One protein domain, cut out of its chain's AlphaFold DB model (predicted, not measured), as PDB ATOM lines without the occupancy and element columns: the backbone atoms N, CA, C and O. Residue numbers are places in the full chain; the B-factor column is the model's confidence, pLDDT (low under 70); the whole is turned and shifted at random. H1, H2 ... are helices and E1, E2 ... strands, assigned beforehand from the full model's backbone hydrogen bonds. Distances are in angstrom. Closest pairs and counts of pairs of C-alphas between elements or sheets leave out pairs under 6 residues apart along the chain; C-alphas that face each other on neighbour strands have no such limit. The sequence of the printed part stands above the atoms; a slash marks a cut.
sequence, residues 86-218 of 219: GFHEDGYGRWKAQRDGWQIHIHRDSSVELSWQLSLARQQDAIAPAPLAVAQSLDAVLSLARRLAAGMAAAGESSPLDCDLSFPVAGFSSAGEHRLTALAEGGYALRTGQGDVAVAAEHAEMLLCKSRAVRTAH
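What this domain is: This is residues 86 to 218 of the 219 residues of an uncharacterized protein of Acetobacteraceae bacterium AT-5844 (UniProt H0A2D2). Look for two lobes side by side, each a twisted antiparallel sheet with one helix packed over a face: H1 covers the larger sheet, E1 to E5, and H2 covers the smaller one, E6 to E9. The lobes meet where E6 comes beside E1 and where each helix also reaches the other lobe's sheet. The printed part has 133 residues with nine named strands and two named helices, in the order E1 E2 E3 E4 E5 H1 E6 E7 E8 E9 H2, and its class is mixed, helices and strands. It is compact, with a radius of gyration of the C-alphas of 14.8 A, and spans 41 by 33 by 26 A.

Where its parts are: Find C-alpha 88 at (89.631, 15.794, 23.619), where E1, residues 88 to 90, begins. The larger sheet goes on with E2, residues 94 to 99, E3, residues 102 to 109 and 21.5 A long, E4, residues 115 to 122 and 23.5 A long, and E5, residues 130 to 135. From C-alpha 138 at (97.800, 26.959, 32.225), H1 runs 22.5 A to residue 153. The smaller sheet has E6, residues 164 to 169, E7, residues 178 to 182, E8, residues 188 to 192, and E9, residues 195 to 199. H2, residues 201 to 216, is 23.7 A long and ends at C-alpha 216 at (85.263, 10.489, 37.329).

How they stand to each other: Start with E1 E2 E3 E4 E5, a strongly twisted meander, each strand the antiparallel neighbour of the one before. Within hydrogen-bond range are N 88 and O 96 at 2.8 A for E1 and E2, N 97 and O 104 at 2.9 A for E2 and E3, N 105 and O 119 at 2.8 A for E3 and E4, and N 118 and O 133 at 2.9 A for E4 and E5. H1 is on this sheet at a height of 8.6 A, over E3 and E4, and runs along the strands, at 6 degrees to E4 on the local plane. The closest C-alphas of E1 and E6, those of His 88 and Phe 167, are 6.4 A apart. E6 E7 E8 E9 is a second strongly twisted meander, with N 167 and O 180 at 2.7 A, N 181 and O 189 at 2.7 A, and N 190 and O 197 at 2.8 A. H2 is on it at a height of 9.5 A, over E7, E8 and, only just, E6, on which 3 of its C-alphas fall; it runs slantwise to the strands, at 38 degrees to E8 on the local plane. Each sheet makes two layers with H1 and H2, helices on one face of a sheet. H1 and H2 are close but not clearly touching, about perpendicular at 84 degrees; their closest C-alphas, those of Leu 138 and Glu 205, are 6.8 A apart. In H1 every O i to N i+4 pair is within hydrogen-bond range, in H2 10 of 12.

The domain as a whole: The C-alphas of Gly 156 and Ala 217, the two farthest apart, are 43.6 A apart. The printed part has no cut and no long link. Mean pLDDT of the printed part is 78.4; look for values under 70 at residues 110 to 114, 126, 153 to 162, 171 to 176 and 211 to 218.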
ATOM      1  N   GLY A  86      92.031  21.046  18.061       86.31
ATOM      2  CA  GLY A  86      91.009  20.408  18.889       86.31
ATOM      3  C   GLY A  86      91.589  19.401  19.884       86.31
ATOM      4  O   GLY A  86      92.158  18.378  19.497       86.31
ATOM      5  N   PHE A  87      91.395  19.663  21.173       89.31
ATOM      6  CA  PHE A  87      91.658  18.730  22.258       89.31
ATOM      7  C   PHE A  87      90.416  17.903  22.584       89.31
ATOM      8  O   PHE A  87      89.288  18.379  22.507       89.31
ATOM      9  N   HIS A  88      90.630  16.666  23.008       86.56
ATOM     10  CA  HIS A  88      89.631  15.794  23.619       86.56
ATOM     11  C   HIS A  88      90.214  15.192  24.892       86.56
ATOM     12  O   HIS A  88      91.427  15.095  25.039       86.56
ATOM     13  N   GLU A  89      89.373  14.796  25.833       83.06
ATOM     14  CA  GLU A  89      89.842  14.125  27.041       83.06
ATOM     15  C   GLU A  89      90.220  12.670  26.705       83.06
ATOM     16  O   GLU A  89      89.411  11.928  26.146       83.06
ATOM     17  N   ASP A  90      91.453  12.260  27.007       76.75
ATOM     18  CA  ASP A  90      91.822  10.849  27.069       76.75
ATOM     19  C   ASP A  90      91.306  10.267  28.393       76.75
ATOM     20  O   ASP A  90      91.260  10.967  29.402       76.75
ATOM     21  N   GLY A  91      90.873   9.002  28.412       70.44
ATOM     22  CA  GLY A  91      90.216   8.364  29.572       70.44
ATOM     23  C   GLY A  91      91.031   8.321  30.878       70.44
ATOM     24  O   GLY A  91      90.597   7.707  31.845       70.44
ATOM     25  N   TYR A  92      92.200   8.965  30.920       73.12
ATOM     26  CA  TYR A  92      93.052   9.162  32.089       73.12
ATOM     27  C   TYR A  92      92.985  10.603  32.633       73.12
ATOM     28  O   TYR A  92      93.803  10.991  33.471       73.12
ATOM     29  N   GLY A  93      92.028  11.411  32.164       77.88
ATOM     30  CA  GLY A  93      91.830  12.791  32.609       77.88
ATOM     31  C   GLY A  93      92.898  13.752  32.084       77.88
ATOM     32  O   GLY A  93      93.263  14.706  32.779       77.88
ATOM     33  N   ARG A  94      93.437  13.483  30.889       87.00
ATOM     34  CA  ARG A  94      94.379  14.367  30.188       87.00
ATOM     35  C   ARG A  94      93.730  14.888  28.917       87.00
ATOM     36  O   ARG A  94      93.009  14.169  28.241       87.00
ATOM     37  N   TRP A  95      94.027  16.121  28.547       90.44
ATOM     38  CA  TRP A  95      93.623  16.685  27.268       90.44
ATOM     39  C   TRP A  95      94.597  16.260  26.186       90.44
ATOM     40  O   TRP A  95      95.794  16.491  26.308       90.44
ATOM     41  N   LYS A  96      94.085  15.681  25.111       90.50
ATOM     42  CA  LYS A  96      94.847  15.153  23.993       90.50
ATOM     43  C   LYS A  96      94.450  15.846  22.697       90.50
ATOM     44  O   LYS A  96      93.275  15.880  22.354       90.50
ATOM     45  N   ALA A  97      95.428  16.332  21.948       89.62
ATOM     46  CA  ALA A  97      95.253  16.777  20.569       89.62
ATOM     47  C   ALA A  97      96.172  15.978  19.644       89.62
ATOM     48  O   ALA A  97      97.240  15.532  20.068       89.62
ATOM     49  N   GLN A  98      95.758  15.777  18.394       87.12
ATOM     50  CA  GLN A  98      96.530  15.025  17.404       87.12
ATOM     51  C   GLN A  98      96.791  15.890  16.178       87.12
ATOM     52  O   GLN A  98      95.884  16.575  15.708       87.12
ATOM     53  N   ARG A  99      98.025  15.861  15.674       81.75
ATOM     54  CA  ARG A  99      98.424  16.579  14.461       81.75
ATOM     55  C   ARG A  99      99.630  15.894  13.832       81.75
ATOM     56  O   ARG A  99     100.580  15.590  14.542       81.75
ATOM     57  N   ASP A 100      99.579  15.626  12.529       78.75
ATOM     58  CA  ASP A 100     100.712  15.113  11.740       78.75
ATOM     59  C   ASP A 100     101.415  13.879  12.352       78.75
ATOM     60  O   ASP A 100     102.639  13.771  12.386       78.75
ATOM     61  N   GLY A 101     100.630  12.933  12.887       81.31
ATOM     62  CA  GLY A 101     101.140  11.703  13.514       81.31
ATOM     63  C   GLY A 101     101.722  11.887  14.923       81.31
ATOM     64  O   GLY A 101     102.245  10.930  15.503       81.31
ATOM     65  N   TRP A 102     101.604  13.084  15.494       86.38
ATOM     66  CA  TRP A 102     101.978  13.417  16.863       86.38
ATOM     67  C   TRP A 102     100.757  13.653  17.745       86.38
ATOM     68  O   TRP A 102      99.682  14.039  17.283       86.38
ATOM     69  N   GLN A 103     100.939  13.422  19.042       90.12
ATOM     70  CA  GLN A 103      99.923  13.581  20.070       90.12
ATOM     71  C   GLN A 103     100.456  14.495  21.170       90.12
ATOM     72  O   GLN A 103     101.449  14.174  21.824       90.12
ATOM     73  N   ILE A 104      99.788  15.628  21.373       91.31
ATOM     74  CA  ILE A 104     100.063  16.553  22.474       91.31
ATOM     75  C   ILE A 104      99.126  16.206  23.623       91.31
ATOM     76  O   ILE A 104      97.911  16.189  23.433       91.31
ATOM     77  N   HIS A 105      99.685  15.985  24.810       92.44
ATOM     78  CA  HIS A 105      98.934  15.748  26.036       92.44
ATOM     79  C   HIS A 105      99.156  16.896  27.022       92.44
ATOM     80  O   HIS A 105     100.297  17.235  27.332       92.44
ATOM     81  N   ILE A 106      98.075  17.456  27.554       92.50
ATOM     82  CA  ILE A 106      98.079  18.457  28.622       92.50
ATOM     83  C   ILE A 106      97.335  17.868  29.808       92.50
ATOM     84  O   ILE A 106      96.206  17.402  29.672       92.50
ATOM     85  N   HIS A 107      97.933  17.907  30.987       90.38
ATOM     86  CA  HIS A 107      97.233  17.512  32.201       90.38
ATOM     87  C   HIS A 107      97.692  18.328  33.391       90.38
ATOM     88  O   HIS A 107      98.776  18.906  33.386       90.38
ATOM     89  N   ARG A 108      96.841  18.365  34.412       87.06
ATOM     90  CA  ARG A 108      97.198  18.922  35.707       87.06
ATOM     91  C   ARG A 108      97.695  17.797  36.601       87.06
ATOM     92  O   ARG A 108      96.927  16.875  36.908       87.06
ATOM     93  N   ASP A 109      98.964  17.877  36.974       78.75
ATOM     94  CA  ASP A 109      99.590  16.977  37.928       78.75
ATOM     95  C   ASP A 109      99.245  17.440  39.350       78.75
ATOM     96  O   ASP A 109      99.583  18.542  39.787       78.75
ATOM     97  N   SER A 110      98.513  16.597  40.072       69.31
ATOM     98  CA  SER A 110      98.133  16.844  41.462       69.31
ATOM     99  C   SER A 110      99.232  16.474  42.460       69.31
ATOM    100  O   SER A 110      99.110  16.825  43.631       69.31
ATOM    101  N   SER A 111     100.274  15.754  42.031       67.88
ATOM    102  CA  SER A 111     101.369  15.301  42.897       67.88
ATOM    103  C   SER A 111     102.472  16.349  43.073       67.88
ATOM    104  O   SER A 111     103.092  16.418  44.133       67.88
ATOM    105  N   VAL A 112     102.667  17.215  42.073       59.16
ATOM    106  CA  VAL A 112     103.655  18.300  42.085       59.16
ATOM    107  C   VAL A 112     102.926  19.642  42.079       59.16
ATOM    108  O   VAL A 112     102.572  20.148  41.016       59.16
ATOM    109  N   GLU A 113     102.674  20.200  43.268       61.47
ATOM    110  CA  GLU A 113     102.219  21.590  43.491       61.47
ATOM    111  C   GLU A 113     101.150  22.113  42.500       61.47
ATOM    112  O   GLU A 113     101.219  23.253  42.045       61.47
ATOM    113  N   LEU A 114     100.154  21.289  42.139       66.12
ATOM    114  CA  LEU A 114      99.067  21.655  41.212       66.12
ATOM    115  C   LEU A 114      99.545  22.186  39.845       66.12
ATOM    116  O   LEU A 114      98.863  23.017  39.233       66.12
ATOM    117  N   SER A 115     100.693  21.708  39.370       83.00
ATOM    118  CA  SER A 115     101.316  22.163  38.130       83.00
ATOM    119  C   SER A 115     100.670  21.561  36.877       83.00
ATOM    120  O   SER A 115     100.106  20.466  36.869       83.00
ATOM    121  N   TRP A 116     100.735  22.313  35.786       89.25
ATOM    122  CA  TRP A 116     100.349  21.884  34.451       89.25
ATOM    123  C   TRP A 116     101.540  21.236  33.756       89.25
ATOM    124  O   TRP A 116     102.632  21.801  33.712       89.25
ATOM    125  N   GLN A 117     101.318  20.072  33.161       90.88
ATOM    126  CA  GLN A 117     102.330  19.319  32.441       90.88
ATOM    127  C   GLN A 117     101.928  19.124  30.979       90.88
ATOM    128  O   GLN A 117     100.793  18.753  30.665       90.88
ATOM    129  N   LEU A 118     102.903  19.340  30.097       91.62
ATOM    130  CA  LEU A 118     102.830  19.074  28.667       91.62
ATOM    131  C   LEU A 118     103.684  17.851  28.335       91.62
ATOM    132  O   LEU A 118     104.879  17.829  28.641       91.62
ATOM    133  N   SER A 119     103.092  16.880  27.653       91.69
ATOM    134  CA  SER A 119     103.791  15.703  27.140       91.69
ATOM    135  C   SER A 119     103.529  15.523  25.648       91.69
ATOM    136  O   SER A 119     102.504  15.964  25.128       91.69
ATOM    137  N   LEU A 120     104.452  14.853  24.965       90.50
ATOM    138  CA  LEU A 120     104.363  14.564  23.537       90.50
ATOM    139  C   LEU A 120     104.593  13.073  23.293       90.50
ATOM    140  O   LEU A 120     105.488  12.469  23.885       90.50
ATOM    141  N   ALA A 121     103.785  12.485  22.420       87.44
ATOM    142  CA  ALA A 121     103.926  11.102  21.983       87.44
ATOM    143  C   ALA A 121     103.772  11.018  20.467       87.44
ATOM    144  O   ALA A 121     103.022  11.791  19.867       87.44
ATOM    145  N   ARG A 122     104.446  10.058  19.841       84.94
ATOM    146  CA  ARG A 122     104.169   9.707  18.449       84.94
ATOM    147  C   ARG A 122     102.995   8.735  18.424       84.94
ATOM    148  O   ARG A 122     102.957   7.798  19.211       84.94
ATOM    149  N   GLN A 123     102.044   8.929  17.515       80.56
ATOM    150  CA  GLN A 123     100.806   8.141  17.466       80.56
ATOM    151  C   GLN A 123     101.035   6.633  17.288       80.56
ATOM    152  O   GLN A 123     100.214   5.839  17.731       80.56
ATOM    153  N   GLN A 124     102.124   6.254  16.618       76.88
ATOM    154  CA  GLN A 124     102.467   4.862  16.321       76.88
ATOM    155  C   GLN A 124     103.253   4.182  17.450       76.88
ATOM    156  O   GLN A 124     103.386   2.960  17.442       76.88
ATOM    157  N   ASP A 125     103.749   4.947  18.423       75.31
ATOM    158  CA  ASP A 125     104.567   4.406  19.499       75.31
ATOM    159  C   ASP A 125     103.664   4.001  20.669       75.31
ATOM    160  O   ASP A 125     102.938   4.818  21.229       75.31
ATOM    161  N   ALA A 126     103.756   2.742  21.105       67.88
ATOM    162  CA  ALA A 126     103.115   2.262  22.336       67.88
ATOM    163  C   ALA A 126     103.814   2.776  23.619       67.88
ATOM    164  O   ALA A 126     103.594   2.262  24.714       67.88
ATOM    165  N   ILE A 127     104.706   3.758  23.476       72.38
ATOM    166  CA  ILE A 127     105.547   4.298  24.542       72.38
ATOM    167  C   ILE A 127     104.754   5.365  25.304       72.38
ATOM    168  O   ILE A 127     103.971   6.120  24.728       72.38
ATOM    169  N   ALA A 128     104.965   5.436  26.620       75.75
ATOM    170  CA  ALA A 128     104.374   6.476  27.452       75.75
ATOM    171  C   ALA A 128     104.738   7.885  26.927       75.75
ATOM    172  O   ALA A 128     105.885   8.100  26.529       75.75
ATOM    173  N   PRO A 129     103.805   8.861  26.955       81.50
ATOM    174  CA  PRO A 129     104.082  10.219  26.498       81.50
ATOM    175  C   PRO A 129     105.288  10.828  27.212       81.50
ATOM    176  O   PRO A 129     105.333  10.862  28.445       81.50
ATOM    177  N   ALA A 130     106.246  11.344  26.443       82.69
ATOM    178  CA  ALA A 130     107.457  11.937  26.987       82.69
ATOM    179  C   ALA A 130     107.135  13.314  27.598       82.69
ATOM    180  O   ALA A 130     106.551  14.156  26.906       82.69
ATOM    181  N   PRO A 131     107.493  13.571  28.869       85.44
ATOM    182  CA  PRO A 131     107.288  14.875  29.487       85.44
ATOM    183  C   PRO A 131     108.181  15.919  28.810       85.44
ATOM    184  O   PRO A 131     109.393  15.737  28.717       85.44
ATOM    185  N   LEU A 132     107.587  17.017  28.346       86.88
ATOM    186  CA  LEU A 132     108.317  18.115  27.706       86.88
ATOM    187  C   LEU A 132     108.494  19.314  28.628       86.88
ATOM    188  O   LEU A 132     109.562  19.923  28.654       86.88
ATOM    189  N   ALA A 133     107.442  19.684  29.354       86.94
ATOM    190  CA  ALA A 133     107.465  20.851  30.220       86.94
ATOM    191  C   ALA A 133     106.483  20.716  31.378       86.94
ATOM    192  O   ALA A 133     105.436  20.084  31.253       86.94
ATOM    193  N   VAL A 134     106.825  21.387  32.475       88.50
ATOM    194  CA  VAL A 134     105.973  21.587  33.645       88.50
ATOM    195  C   VAL A 134     105.920  23.086  33.916       88.50
ATOM    196  O   VAL A 134     106.955  23.757  33.881       88.50
ATOM    197  N   ALA A 135     104.731  23.626  34.159       87.19
ATOM    198  CA  ALA A 135     104.535  25.026  34.501       87.19
ATOM    199  C   ALA A 135     103.452  25.185  35.569       87.19
ATOM    200  O   ALA A 135     102.520  24.398  35.652       87.19
ATOM    201  N   GLN A 136     103.552  26.238  36.376       85.75
ATOM    202  CA  GLN A 136     102.548  26.524  37.407       85.75
ATOM    203  C   GLN A 136     101.245  27.092  36.828       85.75
ATOM    204  O   GLN A 136     100.209  27.007  37.477       85.75
ATOM    205  N   SER A 137     101.275  27.651  35.614       85.88
ATOM    206  CA  SER A 137     100.106  28.252  34.968       85.88
ATOM    207  C   SER A 137      99.705  27.526  33.688       85.88
ATOM    208  O   SER A 137     100.550  27.058  32.917       85.88
ATOM    209  N   LEU A 138      98.395  27.497  33.445       88.62
ATOM    210  CA  LEU A 138      97.800  26.959  32.225       88.62
ATOM    211  C   LEU A 138      98.313  27.702  30.980       88.62
ATOM    212  O   LEU A 138      98.739  27.067  30.019       88.62
ATOM    213  N   ASP A 139      98.353  29.037  31.018       89.56
ATOM    214  CA  ASP A 139      98.813  29.880  29.904       89.56
ATOM    215  C   ASP A 139     100.213  29.520  29.398       89.56
ATOM    216  O   ASP A 139     100.460  29.487  28.189       89.56
ATOM    217  N   ALA A 140     101.140  29.222  30.313       87.69
ATOM    218  CA  ALA A 140     102.503  28.857  29.946       87.69
ATOM    219  C   ALA A 140     102.534  27.544  29.148       87.69
ATOM    220  O   ALA A 140     103.248  27.442  28.146       87.69
ATOM    221  N   VAL A 141     101.722  26.564  29.554       90.81
ATOM    222  CA  VAL A 141     101.593  25.288  28.843       90.81
ATOM    223  C   VAL A 141     100.883  25.463  27.503       90.81
ATOM    224  O   VAL A 141     101.349  24.917  26.505       90.81
ATOM    225  N   LEU A 142      99.818  26.266  27.439       90.94
ATOM    226  CA  LEU A 142      99.097  26.539  26.191       90.94
ATOM    227  C   LEU A 142      99.976  27.268  25.169       90.94
ATOM    228  O   LEU A 142      99.995  26.902  23.994       90.94
ATOM    229  N   SER A 143     100.773  28.243  25.611       87.88
ATOM    230  CA  SER A 143     101.732  28.935  24.743       87.88
ATOM    231  C   SER A 143     102.772  27.971  24.160       87.88
ATOM    232  O   SER A 143     103.114  28.053  22.978       87.88
ATOM    233  N   LEU A 144     103.251  27.011  24.961       87.25
ATOM    234  CA  LEU A 144     104.170  25.981  24.481       87.25
ATOM    235  C   LEU A 144     103.478  24.992  23.533       87.25
ATOM    236  O   LEU A 144     104.056  24.644  22.504       87.25
ATOM    237  N   ALA A 145     102.238  24.595  23.822       88.94
ATOM    238  CA  ALA A 145     101.446  23.733  22.949       88.94
ATOM    239  C   ALA A 145     101.239  24.361  21.560       88.94
ATOM    240  O   ALA A 145     101.434  23.671  20.560       88.94
ATOM    241  N   ARG A 146     100.960  25.673  21.474       86.75
ATOM    242  CA  ARG A 146     100.885  26.399  20.187       86.75
ATOM    243  C   ARG A 146     102.202  26.365  19.424       86.75
ATOM    244  O   ARG A 146     102.212  26.123  18.223       86.75
ATOM    245  N   ARG A 147     103.331  26.565  20.115       84.56
ATOM    246  CA  ARG A 147     104.662  26.490  19.485       84.56
ATOM    247  C   ARG A 147     104.966  25.096  18.952       84.56
ATOM    248  O   ARG A 147     105.528  24.988  17.869       84.56
ATOM    249  N   LEU A 148     104.585  24.048  19.683       84.50
ATOM    250  CA  LEU A 148     104.710  22.673  19.200       84.50
ATOM    251  C   LEU A 148     103.807  22.439  17.990       84.50
ATOM    252  O   LEU A 148     104.275  21.916  16.988       84.50
ATOM    253  N   ALA A 149     102.548  22.878  18.049       81.00
ATOM    254  CA  ALA A 149     101.603  22.755  16.942       81.00
ATOM    255  C   ALA A 149     102.102  23.452  15.668       81.00
ATOM    256  O   ALA A 149     102.100  22.843  14.601       81.00
ATOM    257  N   ALA A 150     102.604  24.682  15.791       77.06
ATOM    258  CA  ALA A 150     103.206  25.421  14.685       77.06
ATOM    259  C   ALA A 150     104.486  24.743  14.168       77.06
ATOM    260  O   ALA A 150     104.685  24.644  12.962       77.06
ATOM    261  N   GLY A 151     105.337  24.230  15.065       73.31
ATOM    262  CA  GLY A 151     106.548  23.494  14.696       73.31
ATOM    263  C   GLY A 151     106.267  22.189  13.945       73.31
ATOM    264  O   GLY A 151     107.016  21.847  13.037       73.31
ATOM    265  N   MET A 152     105.178  21.491  14.281       74.56
ATOM    266  CA  MET A 152     104.729  20.290  13.564       74.56
ATOM    267  C   MET A 152     104.156  20.633  12.181       74.56
ATOM    268  O   MET A 152     104.423  19.919  11.220       74.56
ATOM    269  N   ALA A 153     103.456  21.764  12.063       66.75
ATOM    270  CA  ALA A 153     102.889  22.248  10.804       66.75
ATOM    271  C   ALA A 153     103.932  22.845   9.831       66.75
ATOM    272  O   ALA A 153     103.739  22.828   8.616       66.75
ATOM    273  N   ALA A 154     105.059  23.346  10.349       57.66
ATOM    274  CA  ALA A 154     106.120  24.008   9.581       57.66
ATOM    275  C   ALA A 154     106.884  23.097   8.592       57.66
ATOM    276  O   ALA A 154     107.806  23.559   7.921       57.66
ATOM    277  N   ALA A 155     106.502  21.822   8.468       53.69
ATOM    278  CA  ALA A 155     107.027  20.898   7.463       53.69
ATOM    279  C   ALA A 155     106.462  21.128   6.040       53.69
ATOM    280  O   ALA A 155     106.863  20.420   5.118       53.69
ATOM    281  N   GLY A 156     105.573  22.113   5.838       46.53
ATOM    282  CA  GLY A 156     105.019  22.435   4.513       46.53
ATOM    283  C   GLY A 156     104.479  23.857   4.329       46.53
ATOM    284  O   GLY A 156     104.517  24.368   3.215       46.53
ATOM    285  N   GLU A 157     104.054  24.540   5.393       49.59
ATOM    286  CA  GLU A 157     103.574  25.925   5.328       49.59
ATOM    287  C   GLU A 157     104.074  26.709   6.540       49.59
ATOM    288  O   GLU A 157     104.262  26.157   7.625       49.59
ATOM    289  N   SER A 158     104.284  28.015   6.376       45.94
ATOM    290  CA  SER A 158     104.490  28.945   7.485       45.94
ATOM    291  C   SER A 158     103.200  29.040   8.303       45.94
ATOM    292  O   SER A 158     102.462  30.016   8.193       45.94
ATOM    293  N   SER A 159     102.895  28.002   9.083       49.78
ATOM    294  CA  SER A 159     101.752  28.015   9.982       49.78
ATOM    295  C   SER A 159     102.004  29.116  11.004       49.78
ATOM    296  O   SER A 159     103.033  29.077  11.694       49.78
ATOM    297  N   PRO A 160     101.113  30.110  11.109       52.75
ATOM    298  CA  PRO A 160     101.275  31.135  12.114       52.75
ATOM    299  C   PRO A 160     101.256  30.482  13.502       52.75
ATOM    300  O   PRO A 160     100.612  29.454  13.725       52.75
ATOM    301  N   LEU A 161     101.942  31.112  14.460       60.88
ATOM    302  CA  LEU A 161     101.823  30.815  15.898       60.88
ATOM    303  C   LEU A 161     100.394  31.060  16.429       60.88
ATOM    304  O   LEU A 161     100.132  30.871  17.617       60.88
ATOM    305  N   ASP A 162      99.490  31.430  15.526       65.19
ATOM    306  CA  ASP A 162      98.151  31.924  15.747       65.19
ATOM    307  C   ASP A 162      97.114  30.807  15.572       65.19
ATOM    308  O   ASP A 162      96.103  30.975  14.896       65.19
ATOM    309  N   CYS A 163      97.381  29.632  16.151       78.44
ATOM    310  CA  CYS A 163      96.363  28.591  16.250       78.44
ATOM    311  C   CYS A 163      95.624  28.686  17.586       78.44
ATOM    312  O   CYS A 163      96.224  28.737  18.670       78.44
ATOM    313  N   ASP A 164      94.301  28.678  17.497       86.50
ATOM    314  CA  ASP A 164      93.430  28.584  18.657       86.50
ATOM    315  C   ASP A 164      93.468  27.162  19.221       86.50
ATOM    316  O   ASP A 164      93.647  26.192  18.486       86.50
ATOM    317  N   LEU A 165      93.302  27.009  20.534       89.25
ATOM    318  CA  LEU A 165      93.271  25.693  21.180       89.25
ATOM    319  C   LEU A 165      91.883  25.453  21.760       89.25
ATOM    320  O   LEU A 165      91.448  26.208  22.623       89.25
ATOM    321  N   SER A 166      91.192  24.413  21.307       89.31
ATOM    322  CA  SER A 166      89.781  24.175  21.627       89.31
ATOM    323  C   SER A 166      89.607  22.947  22.520       89.31
ATOM    324  O   SER A 166      90.068  21.872  22.158       89.31
ATOM    325  N   PHE A 167      88.853  23.063  23.612       88.56
ATOM    326  CA  PHE A 167      88.610  22.015  24.606       88.56
ATOM    327  C   PHE A 167      87.102  21.837  24.846       88.56
ATOM    328  O   PHE A 167      86.426  22.814  25.175       88.56
ATOM    329  N   PRO A 168      86.537  20.625  24.728       85.81
ATOM    330  CA  PRO A 168      85.156  20.384  25.119       85.81
ATOM    331  C   PRO A 168      85.045  20.489  26.640       85.81
ATOM    332  O   PRO A 168      85.870  19.938  27.363       85.81
ATOM    333  N   VAL A 169      84.025  21.175  27.146       84.56
ATOM    334  CA  VAL A 169      83.809  21.330  28.590       84.56
ATOM    335  C   VAL A 169      82.486  20.694  29.001       84.56
ATOM    336  O   VAL A 169      81.440  20.916  28.396       84.56
ATOM    337  N   ALA A 170      82.543  19.865  30.044       72.31
ATOM    338  CA  ALA A 170      81.389  19.203  30.641       72.31
ATOM    339  C   ALA A 170      80.933  19.948  31.907       72.31
ATOM    340  O   ALA A 170      81.735  20.615  32.559       72.31
ATOM    341  N   GLY A 171      79.657  19.799  32.279       63.62
ATOM    342  CA  GLY A 171      79.101  20.373  33.514       63.62
ATOM    343  C   GLY A 171      78.133  21.544  33.319       63.62
ATOM    344  O   GLY A 171      77.713  22.150  34.300       63.62
ATOM    345  N   PHE A 172      77.745  21.846  32.082       61.00
ATOM    346  CA  PHE A 172      76.666  22.786  31.788       61.00
ATOM    347  C   PHE A 172      75.356  22.018  31.575       61.00
ATOM    348  O   PHE A 172      75.334  21.009  30.876       61.00
ATOM    349  N   SER A 173      74.268  22.477  32.204       52.47
ATOM    350  CA  SER A 173      72.970  21.779  32.210       52.47
ATOM    351  C   SER A 173      72.185  21.889  30.898       52.47
ATOM    352  O   SER A 173      71.162  21.225  30.739       52.47
ATOM    353  N   SER A 174      72.632  22.728  29.962       54.47
ATOM    354  CA  SER A 174      71.973  22.922  28.674       54.47
ATOM    355  C   SER A 174      72.469  21.915  27.638       54.47
ATOM    356  O   SER A 174      73.670  21.679  27.514       54.47
ATOM    357  N   ALA A 175      71.525  21.343  26.884       54.94
ATOM    358  CA  ALA A 175      71.744  20.391  25.796       54.94
ATOM    359  C   ALA A 175      72.485  21.039  24.609       54.94
ATOM    360  O   ALA A 175      71.895  21.351  23.578       54.94
ATOM    361  N   GLY A 176      73.783  21.282  24.777       61.50
ATOM    362  CA  GLY A 176      74.673  21.829  23.761       61.50
ATOM    363  C   GLY A 176      76.118  21.433  24.039       61.50
ATOM    364  O   GLY A 176      76.510  21.244  25.191       61.50
ATOM    365  N   GLU A 177      76.912  21.279  22.982       70.69
ATOM    366  CA  GLU A 177      78.350  21.054  23.113       70.69
ATOM    367  C   GLU A 177      79.010  22.378  23.519       70.69
ATOM    368  O   GLU A 177      79.111  23.310  22.722       70.69
ATOM    369  N   HIS A 178      79.418  22.478  24.784       83.81
ATOM    370  CA  HIS A 178      80.149  23.640  25.285       83.81
ATOM    371  C   HIS A 178      81.636  23.455  25.025       83.81
ATOM    372  O   HIS A 178      82.194  22.377  25.257       83.81
ATOM    373  N   ARG A 179      82.292  24.510  24.546       87.56
ATOM    374  CA  ARG A 179      83.687  24.440  24.103       87.56
ATOM    375  C   ARG A 179      84.452  25.671  24.547       87.56
ATOM    376  O   ARG A 179      84.098  26.790  24.193       87.56
ATOM    377  N   LEU A 180      85.496  25.453  25.332       90.00
ATOM    378  CA  LEU A 180      86.434  26.484  25.740       90.00
ATOM    379  C   LEU A 180      87.539  26.589  24.689       90.00
ATOM    380  O   LEU A 180      88.222  25.608  24.415       90.00
ATOM    381  N   THR A 181      87.753  27.774  24.144       89.81
ATOM    382  CA  THR A 181      88.814  28.064  23.185       89.81
ATOM    383  C   THR A 181      89.803  29.042  23.804       89.81
ATOM    384  O   THR A 181      89.428  30.143  24.201       89.81
ATOM    385  N   ALA A 182      91.072  28.654  23.888       90.94
ATOM    386  CA  ALA A 182      92.164  29.552  24.229       90.94
ATOM    387  C   ALA A 182      92.680  30.218  22.952       90.94
ATOM    388  O   ALA A 182      93.321  29.559  22.121       90.94
ATOM    389  N   LEU A 183      92.432  31.519  22.828       86.56
ATOM    390  CA  LEU A 183      92.692  32.278  21.608       86.56
ATOM    391  C   LEU A 183      94.192  32.491  21.393       86.56
ATOM    392  O   LEU A 183      94.951  32.699  22.350       86.56
ATOM    393  N   ALA A 184      94.620  32.433  20.139       81.88
ATOM    394  CA  ALA A 184      95.984  32.693  19.689       81.88
ATOM    395  C   ALA A 184      96.556  34.019  20.219       81.88
ATOM    396  O   ALA A 184      97.666  34.056  20.757       81.88
ATOM    397  N   GLU A 185      95.754  35.076  20.118       79.38
ATOM    398  CA  GLU A 185      96.049  36.441  20.567       79.38
ATOM    399  C   GLU A 185      96.080  36.601  22.098       79.38
ATOM    400  O   GLU A 185      96.574  37.605  22.612       79.38
ATOM    401  N   GLY A 186      95.625  35.580  22.829       81.50
ATOM    402  CA  GLY A 186      95.511  35.570  24.282       81.50
ATOM    403  C   GLY A 186      94.061  35.635  24.759       81.50
ATOM    404  O   GLY A 186      93.156  36.048  24.042       81.50
ATOM    405  N   GLY A 187      93.840  35.212  26.004       87.56
ATOM    406  CA  GLY A 187      92.502  35.114  26.580       87.56
ATOM    407  C   GLY A 187      91.745  33.852  26.161       87.56
ATOM    408  O   GLY A 187      92.283  32.940  25.522       87.56
ATOM    409  N   TYR A 188      90.481  33.793  26.580       88.75
ATOM    410  CA  TYR A 188      89.642  32.610  26.459       88.75
ATOM    411  C   TYR A 188      88.226  32.983  26.035       88.75
ATOM    412  O   TYR A 188      87.651  33.946  26.543       88.75
ATOM    413  N   ALA A 189      87.650  32.177  25.152       89.62
ATOM    414  CA  ALA A 189      86.250  32.242  24.771       89.62
ATOM    415  C   ALA A 189      85.563  30.920  25.124       89.62
ATOM    416  O   ALA A 189      86.124  29.847  24.917       89.62
ATOM    417  N   LEU A 190      84.347  30.982  25.648       88.31
ATOM    418  CA  LEU A 190      83.492  29.826  25.866       88.31
ATOM    419  C   LEU A 190      82.332  29.886  24.880       88.31
ATOM    420  O   LEU A 190      81.483  30.773  24.968       88.31
ATOM    421  N   ARG A 191      82.289  28.915  23.972       86.81
ATOM    422  CA  ARG A 191      81.137  28.663  23.116       86.81
ATOM    423  C   ARG A 191      80.063  27.950  23.909       86.81
ATOM    424  O   ARG A 191      80.294  26.860  24.436       86.81
ATOM    425  N   THR A 192      78.890  28.561  23.947       82.12
ATOM    426  CA  THR A 192      77.677  28.029  24.567       82.12
ATOM    427  C   THR A 192      76.552  27.956  23.535       82.12
ATOM    428  O   THR A 192      76.661  28.509  22.441       82.12
ATOM    429  N   GLY A 193      75.420  27.348  23.895       75.00
ATOM    430  CA  GLY A 193      74.215  27.381  23.054       75.00
ATOM    431  C   GLY A 193      73.660  28.791  22.783       75.00
ATOM    432  O   GLY A 193      72.831  28.945  21.894       75.00
ATOM    433  N   GLN A 194      74.105  29.813  23.523       78.75
ATOM    434  CA  GLN A 194      73.702  31.214  23.344       78.75
ATOM    435  C   GLN A 194      74.726  32.045  22.548       78.75
ATOM    436  O   GLN A 194      74.459  33.207  22.254       78.75
ATOM    437  N   GLY A 195      75.876  31.465  22.191       76.50
ATOM    438  CA  GLY A 195      76.979  32.146  21.509       76.50
ATOM    439  C   GLY A 195      78.303  32.060  22.271       76.50
ATOM    440  O   GLY A 195      78.431  31.306  23.242       76.50
ATOM    441  N   ASP A 196      79.284  32.836  21.809       82.62
ATOM    442  CA  ASP A 196      80.641  32.878  22.359       82.62
ATOM    443  C   ASP A 196      80.763  33.993  23.413       82.62
ATOM    444  O   ASP A 196      80.373  35.138  23.175       82.62
ATOM    445  N   VAL A 197      81.305  33.663  24.589       86.62
ATOM    446  CA  VAL A 197      81.478  34.599  25.715       86.62
ATOM    447  C   VAL A 197      82.939  34.624  26.146       86.62
ATOM    448  O   VAL A 197      83.561  33.574  26.279       86.62
ATOM    449  N   ALA A 198      83.495  35.810  26.395       88.94
ATOM    450  CA  ALA A 198      84.845  35.941  26.938       88.94
ATOM    451  C   ALA A 198      84.913  35.425  28.385       88.94
ATOM    452  O   ALA A 198      84.026  35.694  29.198       88.94
ATOM    453  N   VAL A 199      85.982  34.706  28.719       86.56
ATOM    454  CA  VAL A 199      86.167  34.068  30.027       86.56
ATOM    455  C   VAL A 199      87.514  34.472  30.623       86.56
ATOM    456  O   VAL A 199      88.530  34.518  29.934       86.56
ATOM    457  N   ALA A 200      87.522  34.763  31.926       88.00
ATOM    458  CA  ALA A 200      88.748  35.035  32.673       88.00
ATOM    459  C   ALA A 200      89.620  33.772  32.797       88.00
ATOM    460  O   ALA A 200      89.100  32.654  32.856       88.00
ATOM    461  N   ALA A 201      90.940  33.942  32.883       87.50
ATOM    462  CA  ALA A 201      91.898  32.834  32.896       87.50
ATOM    463  C   ALA A 201      91.657  31.847  34.049       87.50
ATOM    464  O   ALA A 201      91.670  30.631  33.852       87.50
ATOM    465  N   GLU A 202      91.330  32.358  35.235       88.19
ATOM    466  CA  GLU A 202      91.042  31.548  36.420       88.19
ATOM    467  C   GLU A 202      89.789  30.686  36.217       88.19
ATOM    468  O   GLU A 202      89.711  29.543  36.673       88.19
ATOM    469  N   HIS A 203      88.797  31.221  35.501       87.50
ATOM    470  CA  HIS A 203      87.565  30.505  35.201       87.50
ATOM    471  C   HIS A 203      87.782  29.465  34.093       87.50
ATOM    472  O   HIS A 203      87.267  28.354  34.197       87.50
ATOM    473  N   ALA A 204      88.596  29.773  33.081       88.69
ATOM    474  CA  ALA A 204      89.021  28.814  32.064       88.69
ATOM    475  C   ALA A 204      89.750  27.611  32.693       88.69
ATOM    476  O   ALA A 204      89.417  26.457  32.410       88.69
ATOM    477  N   GLU A 205      90.676  27.871  33.620       89.00
ATOM    478  CA  GLU A 205      91.373  26.826  34.373       89.00
ATOM    479  C   GLU A 205      90.399  25.970  35.192       89.00
ATOM    480  O   GLU A 205      90.460  24.736  35.167       89.00
ATOM    481  N   MET A 206      89.462  26.618  35.888       87.88
ATOM    482  CA  MET A 206      88.431  25.936  36.663       87.88
ATOM    483  C   MET A 206      87.559  25.033  35.785       87.88
ATOM    484  O   MET A 206      87.273  23.906  36.191       87.88
ATOM    485  N   LEU A 207      87.151  25.493  34.599       87.69
ATOM    486  CA  LEU A 207      86.336  24.708  33.668       87.69
ATOM    487  C   LEU A 207      87.075  23.458  33.185       87.69
ATOM    488  O   LEU A 207      86.503  22.370  33.246       87.69
ATOM    489  N   LEU A 208      88.349  23.588  32.801       86.31
ATOM    490  CA  LEU A 208      89.174  22.448  32.383       86.31
ATOM    491  C   LEU A 208      89.435  21.451  33.519       86.31
ATOM    492  O   LEU A 208      89.602  20.258  33.269       86.31
ATOM    493  N   CYS A 209      89.476  21.918  34.770       84.06
ATOM    494  CA  CYS A 209      89.618  21.042  35.934       84.06
ATOM    495  C   CYS A 209      88.292  20.370  36.326       84.06
ATOM    496  O   CYS A 209      88.286  19.206  36.723       84.06
ATOM    497  N   LYS A 210      87.161  21.080  36.232       77.25
ATOM    498  CA  LYS A 210      85.835  20.564  36.609       77.25
ATOM    499  C   LYS A 210      85.284  19.567  35.600       77.25
ATOM    500  O   LYS A 210      84.677  18.583  36.017       77.25
ATOM    501  N   SER A 211      85.520  19.776  34.306       64.19
ATOM    502  CA  SER A 211      85.108  18.823  33.271       64.19
ATOM    503  C   SER A 211      85.705  17.428  33.502       64.19
ATOM    504  O   SER A 211      85.022  16.439  33.251       64.19
ATOM    505  N   ARG A 212      86.914  17.358  34.082       60.56
ATOM    506  CA  ARG A 212      87.554  16.116  34.546       60.56
ATOM    507  C   ARG A 212      86.813  15.493  35.736       60.56
ATOM    508  O   ARG A 212      86.526  14.301  35.738       60.56
ATOM    509  N   ALA A 213      86.473  16.302  36.743       50.62
ATOM    510  CA  ALA A 213      85.871  15.830  37.994       50.62
ATOM    511  C   ALA A 213      84.458  15.240  37.820       50.62
ATOM    512  O   ALA A 213      84.114  14.258  38.478       50.62
ATOM    513  N   VAL A 214      83.645  15.814  36.925       49.94
ATOM    514  CA  VAL A 214      82.252  15.375  36.709       49.94
ATOM    515  C   VAL A 214      82.183  13.974  36.091       49.94
ATOM    516  O   VAL A 214      81.257  13.228  36.389       49.94
ATOM    517  N   ARG A 215      83.164  13.567  35.277       46.78
ATOM    518  CA  ARG A 215      83.155  12.241  34.634       46.78
ATOM    519  C   ARG A 215      83.772  11.138  35.485       46.78
ATOM    520  O   ARG A 215      83.317  10.004  35.402       46.78
ATOM    521  N   THR A 216      84.728  11.460  36.358       46.25
ATOM    522  CA  THR A 216      85.263  10.489  37.329       46.25
ATOM    523  C   THR A 216      84.253  10.061  38.395       46.25
ATOM    524  O   THR A 216      84.452   9.028  39.014       46.25
ATOM    525  N   ALA A 217      83.171  10.818  38.614       41.97
ATOM    526  CA  ALA A 217      82.107  10.453  39.558       41.97
ATOM    527  C   ALA A 217      81.063   9.476  38.974       41.97
ATOM    528  O   ALA A 217      80.168   9.039  39.694       41.97
ATOM    529  N   HIS A 218      81.156   9.156  37.678       36.97
ATOM    530  CA  HIS A 218      80.239   8.256  36.970       36.97
ATOM    531  C   HIS A 218      80.864   6.896  36.604       36.97
ATOM    532  O   HIS A 218      80.265   6.155  35.825       36.97
TER     533      HIS A 218